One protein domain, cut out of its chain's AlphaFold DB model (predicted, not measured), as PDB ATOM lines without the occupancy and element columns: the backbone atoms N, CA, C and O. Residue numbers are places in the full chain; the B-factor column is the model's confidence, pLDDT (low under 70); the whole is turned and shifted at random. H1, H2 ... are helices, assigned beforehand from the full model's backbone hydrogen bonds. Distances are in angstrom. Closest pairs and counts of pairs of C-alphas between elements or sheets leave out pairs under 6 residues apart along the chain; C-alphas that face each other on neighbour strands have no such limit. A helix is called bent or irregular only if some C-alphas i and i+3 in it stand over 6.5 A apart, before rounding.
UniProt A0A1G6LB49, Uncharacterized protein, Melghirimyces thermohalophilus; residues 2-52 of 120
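Overview. This is residues 2 to 52 of the 120 residues of an uncharacterized protein of Melghirimyces thermohalophilus (UniProt A0A1G6LB49). A long helix, H2, packs with its residues 33 to 38 steeply on the shorter H1, and residues 42 to 52 stick out as an arm. A long loop, residues 17 to 31, swings out at the other end and returns to H2. The printed part has 51 residues with two named helices, H1 then H2, and no named strand: all helix. It is loose, with a radius of gyration of the C-alphas of 13.5 A, and spans 48 by 18 by 14 A.

Along the chain. H2, residues 32 to 50, is 26.7 A long and ends at C-alpha 50, (-11.592, -5.486, -26.137). It is only just irregular: C-alphas 41 and 44 are 6.6 A apart. H1, residues 4 to 16, is 18.5 A long and begins at C-alpha 4, (-5.572, 19.878, -33.546).

Arrangement. H2 touches H1 with residues 33 to 38 alone; the closest C-alphas, of Ala 33 and Ala 10, are 5.2 A apart. They run opposite ways at a steep tilt of 53 degrees. Every O i to N i+4 pair is within hydrogen-bond range in H1, and 12 of 15 in H2.

Size, cuts and confidence. The C-alphas farthest apart, of Glu 22 and Gly 52, are 48.5 A apart. The printed part has no cut. The link from H1 to H2 is long. Residues 2 and 18 to 27 have pLDDT under 70.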
ATOM      1  N   TRP A   2      -6.737  15.241 -36.560       60.66
ATOM      2  CA  TRP A   2      -5.985  14.390 -35.614       60.66
ATOM      3  C   TRP A   2      -4.987  15.135 -34.706       60.66
ATOM      4  O   TRP A   2      -4.919  14.860 -33.516       60.66
ATOM      5  N   ASN A   3      -4.276  16.137 -35.234       73.56
ATOM      6  CA  ASN A   3      -3.293  16.893 -34.447       73.56
ATOM      7  C   ASN A   3      -3.888  18.081 -33.672       73.56
ATOM      8  O   ASN A   3      -3.320  18.493 -32.665       73.56
ATOM      9  N   GLY A   4      -5.033  18.626 -34.096       80.25
ATOM     10  CA  GLY A   4      -5.572  19.878 -33.546       80.25
ATOM     11  C   GLY A   4      -5.966  19.785 -32.070       80.25
ATOM     12  O   GLY A   4      -5.608  20.653 -31.280       80.25
ATOM     13  N   VAL A   5      -6.653  18.710 -31.680       84.00
ATOM     14  CA  VAL A   5      -7.082  18.510 -30.286       84.00
ATOM     15  C   VAL A   5      -5.894  18.277 -29.335       84.00
ATOM     16  O   VAL A   5      -5.842  18.951 -28.306       84.00
ATOM     17  N   PRO A   6      -4.892  17.435 -29.674       86.00
ATOM     18  CA  PRO A   6      -3.653  17.350 -28.898       86.00
ATOM     19  C   PRO A   6      -2.936  18.699 -28.715       86.00
ATOM     20  O   PRO A   6      -2.434  18.988 -27.627       86.00
ATOM     21  N   TYR A   7      -2.909  19.540 -29.758       86.75
ATOM     22  CA  TYR A   7      -2.317  20.880 -29.707       86.75
ATOM     23  C   TYR A   7      -3.061  21.805 -28.727       86.75
ATOM     24  O   TYR A   7      -2.428  22.431 -27.878       86.75
ATOM     25  N   LEU A   8      -4.397  21.838 -28.792       85.81
ATOM     26  CA  LEU A   8      -5.233  22.616 -27.867       85.81
ATOM     27  C   LEU A   8      -5.086  22.140 -26.418       85.81
ATOM     28  O   LEU A   8      -4.990  22.955 -25.503       85.81
ATOM     29  N   PHE A   9      -5.029  20.824 -26.201       86.19
ATOM     30  CA  PHE A   9      -4.833  20.251 -24.871       86.19
ATOM     31  C   PHE A   9      -3.476  20.645 -24.276       86.19
ATOM     32  O   PHE A   9      -3.394  21.053 -23.117       86.19
ATOM     33  N   ALA A  10      -2.407  20.566 -25.068       86.38
ATOM     34  CA  ALA A  10      -1.080  20.974 -24.626       86.38
ATOM     35  C   ALA A  10      -1.009  22.479 -24.302       86.38
ATOM     36  O   ALA A  10      -0.453  22.844 -23.263       86.38
ATOM     37  N   ASP A  11      -1.629  23.346 -25.112       84.62
ATOM     38  CA  ASP A  11      -1.685  24.791 -24.833       84.62
ATOM     39  C   ASP A  11      -2.519  25.114 -23.580       84.62
ATOM     40  O   ASP A  11      -2.131  25.943 -22.750       84.62
ATOM     41  N   PHE A  12      -3.626  24.397 -23.373       85.69
ATOM     42  CA  PHE A  12      -4.437  24.511 -22.163       85.69
ATOM     43  C   PHE A  12      -3.643  24.135 -20.906       85.69
ATOM     44  O   PHE A  12      -3.619  24.889 -19.932       85.69
ATOM     45  N   ILE A  13      -2.917  23.012 -20.936       84.44
ATOM     46  CA  ILE A  13      -2.069  22.570 -19.820       84.44
ATOM     47  C   ILE A  13      -0.934  23.565 -19.551       84.44
ATOM     48  O   ILE A  13      -0.650  23.864 -18.389       84.44
ATOM     49  N   LYS A  14      -0.302  24.114 -20.593       81.00
ATOM     50  CA  LYS A  14       0.701  25.185 -20.460       81.00
ATOM     51  C   LYS A  14       0.121  26.437 -19.803       81.00
ATOM     52  O   LYS A  14       0.753  26.999 -18.906       81.00
ATOM     53  N   THR A  15      -1.079  26.833 -20.219       83.00
ATOM     54  CA  THR A  15      -1.797  27.999 -19.690       83.00
ATOM     55  C   THR A  15      -2.153  27.804 -18.213       83.00
ATOM     56  O   THR A  15      -1.844  28.670 -17.397       83.00
ATOM     57  N   ILE A  16      -2.695  26.643 -17.828       83.31
ATOM     58  CA  ILE A  16      -3.005  26.319 -16.422       83.31
ATOM     59  C   ILE A  16      -1.748  26.271 -15.557       83.31
ATOM     60  O   ILE A  16      -1.744  26.768 -14.434       83.31
ATOM     61  N   ARG A  17      -0.657  25.697 -16.075       80.88
ATOM     62  CA  ARG A  17       0.614  25.590 -15.344       80.88
ATOM     63  C   ARG A  17       1.375  26.919 -15.251       80.88
ATOM     64  O   ARG A  17       2.504  26.906 -14.773       80.88
ATOM     65  N   LYS A  18       0.790  28.039 -15.714       68.81
ATOM     66  CA  LYS A  18       1.403  29.382 -15.788       68.81
ATOM     67  C   LYS A  18       2.813  29.368 -16.391       68.81
ATOM     68  O   LYS A  18       3.646  30.201 -16.064       68.81
ATOM     69  N   LYS A  19       3.084  28.413 -17.285       62.12
ATOM     70  CA  LYS A  19       4.416  28.190 -17.862       62.12
ATOM     71  C   LYS A  19       4.622  28.960 -19.171       62.12
ATOM     72  O   LYS A  19       5.496  28.603 -19.956       62.12
ATOM     73  N   LYS A  20       3.784  29.969 -19.437       60.53
ATOM     74  CA  LYS A  20       3.974  30.896 -20.556       60.53
ATOM     75  C   LYS A  20       5.094  31.857 -20.169       60.53
ATOM     76  O   LYS A  20       4.849  32.864 -19.516       60.53
ATOM     77  N   GLU A  21       6.320  31.492 -20.531       57.66
ATOM     78  CA  GLU A  21       7.408  32.461 -20.672       57.66
ATOM     79  C   GLU A  21       6.983  33.548 -21.674       57.66
ATOM     80  O   GLU A  21       6.166  33.288 -22.562       57.66
ATOM     81  N   GLU A  22       7.492  34.768 -21.503       47.78
ATOM     82  CA  GLU A  22       7.143  35.934 -22.320       47.78
ATOM     83  C   GLU A  22       7.412  35.665 -23.816       47.78
ATOM     84  O   GLU A  22       8.548  35.704 -24.283       47.78
ATOM     85  N   GLY A  23       6.359  35.341 -24.577       58.16
ATOM     86  CA  GLY A  23       6.426  35.094 -26.020       58.16
ATOM     87  C   GLY A  23       5.355  34.127 -26.543       58.16
ATOM     88  O   GLY A  23       4.738  33.372 -25.790       58.16
ATOM     89  N   ILE A  24       5.124  34.132 -27.864       56.34
ATOM     90  CA  ILE A  24       4.254  33.148 -28.532       56.34
ATOM     91  C   ILE A  24       4.994  31.802 -28.573       56.34
ATOM     92  O   ILE A  24       5.731  31.499 -29.508       56.34
ATOM     93  N   GLN A  25       4.824  30.993 -27.528       64.06
ATOM     94  CA  GLN A  25       5.366  29.637 -27.459       64.06
ATOM     95  C   GLN A  25       4.462  28.674 -28.234       64.06
ATOM     96  O   GLN A  25       3.452  28.199 -27.708       64.06
ATOM     97  N   TYR A  26       4.831  28.364 -29.477       66.00
ATOM     98  CA  TYR A  26       4.182  27.301 -30.241       66.00
ATOM     99  C   TYR A  26       4.321  25.969 -29.497       66.00
ATOM    100  O   TYR A  26       5.394  25.610 -29.007       66.00
ATOM    101  N   VAL A  27       3.215  25.238 -29.371       69.88
ATOM    102  CA  VAL A  27       3.241  23.875 -28.839       69.88
ATOM    103  C   VAL A  27       4.069  23.001 -29.785       69.88
ATOM    104  O   VAL A  27       3.983  23.153 -31.001       69.88
ATOM    105  N   SER A  28       4.879  22.098 -29.238       76.81
ATOM    106  CA  SER A  28       5.663  21.132 -30.018       76.81
ATOM    107  C   SER A  28       5.148  19.709 -29.810       76.81
ATOM    108  O   SER A  28       4.764  19.330 -28.705       76.81
ATOM    109  N   GLU A  29       5.230  18.872 -30.847       75.38
ATOM    110  CA  GLU A  29       4.847  17.448 -30.799       75.38
ATOM    111  C   GLU A  29       5.677  16.625 -29.799       75.38
ATOM    112  O   GLU A  29       5.293  15.529 -29.386       75.38
ATOM    113  N   LYS A  30       6.828  17.156 -29.372       76.69
ATOM    114  CA  LYS A  30       7.689  16.531 -28.360       76.69
ATOM    115  C   LYS A  30       7.197  16.757 -26.930       76.69
ATOM    116  O   LYS A  30       7.742  16.153 -26.007       76.69
ATOM    117  N   GLU A  31       6.190  17.604 -26.722       81.31
ATOM    118  CA  GLU A  31       5.703  17.909 -25.383       81.31
ATOM    119  C   GLU A  31       5.045  16.704 -24.706       81.31
ATOM    120  O   GLU A  31       4.271  15.970 -25.328       81.31
ATOM    121  N   PRO A  32       5.282  16.515 -23.395       83.88
ATOM    122  CA  PRO A  32       4.721  15.384 -22.666       83.88
ATOM    123  C   PRO A  32       3.189  15.423 -22.638       83.88
ATOM    124  O   PRO A  32       2.564  14.375 -22.742       83.88
ATOM    125  N   ALA A  33       2.577  16.612 -22.560       83.88
ATOM    126  CA  ALA A  33       1.121  16.766 -22.590       83.88
ATOM    127  C   ALA A  33       0.522  16.366 -23.950       83.88
ATOM    128  O   ALA A  33      -0.495  15.677 -23.994       83.88
ATOM    129  N   TYR A  34       1.189  16.737 -25.045       86.38
ATOM    130  CA  TYR A  34       0.791  16.365 -26.401       86.38
ATOM    131  C   TYR A  34       0.869  14.843 -26.603       86.38
ATOM    132  O   TYR A  34      -0.106  14.208 -27.004       86.38
ATOM    133  N   ARG A  35       2.003  14.228 -26.244       86.75
ATOM    134  CA  ARG A  35       2.213  12.774 -26.380       86.75
ATOM    135  C   ARG A  35       1.306  11.957 -25.463       86.75
ATOM    136  O   ARG A  35       0.832  10.900 -25.870       86.75
ATOM    137  N   PHE A  36       1.038  12.450 -24.254       89.62
ATOM    138  CA  PHE A  36       0.057  11.848 -23.354       89.62
ATOM    139  C   PHE A  36      -1.332  11.829 -23.991       89.62
ATOM    140  O   PHE A  36      -1.985  10.791 -23.995       89.62
ATOM    141  N   TYR A  37      -1.761  12.946 -24.585       86.06
ATOM    142  CA  TYR A  37      -3.056  13.011 -25.255       86.06
ATOM    143  C   TYR A  37      -3.127  12.080 -26.474       86.06
ATOM    144  O   TYR A  37      -4.151  11.442 -26.696       86.06
ATOM    145  N   LEU A  38      -2.035  11.918 -27.230       88.00
ATOM    146  CA  LEU A  38      -1.973  10.920 -28.304       88.00
ATOM    147  C   LEU A  38      -2.122   9.485 -27.783       88.00
ATOM    148  O   LEU A  38      -2.882   8.703 -28.355       88.00
ATOM    149  N   ALA A  39      -1.448   9.136 -26.684       89.12
ATOM    150  CA  ALA A  39      -1.642   7.840 -26.034       89.12
ATOM    151  C   ALA A  39      -3.099   7.674 -25.567       89.12
ATOM    152  O   ALA A  39      -3.716   6.636 -25.805       89.12
ATOM    153  N   TRP A  40      -3.685   8.725 -24.994       86.56
ATOM    154  CA  TRP A  40      -5.088   8.758 -24.589       86.56
ATOM    155  C   TRP A  40      -6.078   8.668 -25.757       86.56
ATOM    156  O   TRP A  40      -7.174   8.164 -25.586       86.56
ATOM    157  N   LEU A  41      -5.733   9.107 -26.964       85.69
ATOM    158  CA  LEU A  41      -6.576   8.852 -28.138       85.69
ATOM    159  C   LEU A  41      -6.496   7.397 -28.612       85.69
ATOM    160  O   LEU A  41      -7.381   6.935 -29.319       85.69
ATOM    161  N   THR A  42      -5.438   6.682 -28.240       85.88
ATOM    162  CA  THR A  42      -5.083   5.386 -28.825       85.88
ATOM    163  C   THR A  42      -5.547   4.221 -27.949       85.88
ATOM    164  O   THR A  42      -6.209   3.301 -28.425       85.88
ATOM    165  N   PHE A  43      -5.245   4.261 -26.650       88.50
ATOM    166  CA  PHE A  43      -5.513   3.142 -25.742       88.50
ATOM    167  C   PHE A  43      -6.985   2.988 -25.319       88.50
ATOM    168  O   PHE A  43      -7.464   1.857 -25.336       88.50
ATOM    169  N   PRO A  44      -7.751   4.047 -24.988       84.62
ATOM    170  CA  PRO A  44      -9.156   3.910 -24.607       84.62
ATOM    171  C   PRO A  44     -10.034   3.267 -25.687       84.62
ATOM    172  O   PRO A  44     -10.763   2.339 -25.338       84.62
ATOM    173  N   PRO A  45      -9.944   3.637 -26.986       77.56
ATOM    174  CA  PRO A  45     -10.682   2.928 -28.032       77.56
ATOM    175  C   PRO A  45     -10.304   1.448 -28.136       77.56
ATOM    176  O   PRO A  45     -11.185   0.611 -28.307       77.56
ATOM    177  N   MET A  46      -9.019   1.104 -27.982       83.81
ATOM    178  CA  MET A  46      -8.566  -0.293 -28.001       83.81
ATOM    179  C   MET A  46      -9.075  -1.097 -26.802       83.81
ATOM    180  O   MET A  46      -9.488  -2.245 -26.957       83.81
ATOM    181  N   ILE A  47      -9.089  -0.496 -25.614       83.94
ATOM    182  CA  ILE A  47      -9.628  -1.120 -24.402       83.94
ATOM    183  C   ILE A  47     -11.140  -1.334 -24.556       83.94
ATOM    184  O   ILE A  47     -11.639  -2.424 -24.298       83.94
ATOM    185  N   LEU A  48     -11.873  -0.328 -25.037       77.56
ATOM    186  CA  LEU A  48     -13.311  -0.435 -25.310       77.56
ATOM    187  C   LEU A  48     -13.632  -1.495 -26.367       77.56
ATOM    188  O   LEU A  48     -14.617  -2.221 -26.224       77.56
ATOM    189  N   PHE A  49     -12.793  -1.609 -27.398       75.69
ATOM    190  CA  PHE A  49     -12.894  -2.660 -28.407       75.69
ATOM    191  C   PHE A  49     -12.739  -4.052 -27.783       75.69
ATOM    192  O   PHE A  49     -13.543  -4.936 -28.067       75.69
ATOM    193  N   TYR A  50     -11.778  -4.230 -26.869       79.25
ATOM    194  CA  TYR A  50     -11.592  -5.486 -26.137       79.25
ATOM    195  C   TYR A  50     -12.820  -5.878 -25.296       79.25
ATOM    196  O   TYR A  50     -13.156  -7.054 -25.205       79.25
ATOM    197  N   PHE A  51     -13.541  -4.903 -24.730       77.50
ATOM    198  CA  PHE A  51     -14.758  -5.148 -23.944       77.50
ATOM    199  C   PHE A  51     -16.021  -5.425 -24.778       77.50
ATOM    200  O   PHE A  51     -17.095  -5.605 -24.205       77.50
ATOM    201  N   GLY A  52     -15.936  -5.454 -26.113       70.31
ATOM    202  CA  GLY A  52     -17.043  -5.862 -26.989       70.31
ATOM    203  C   GLY A  52     -18.248  -4.910 -27.024       70.31
ATOM    204  O   GLY A  52     -19.209  -5.180 -27.740       70.31
TER     205      GLY A  52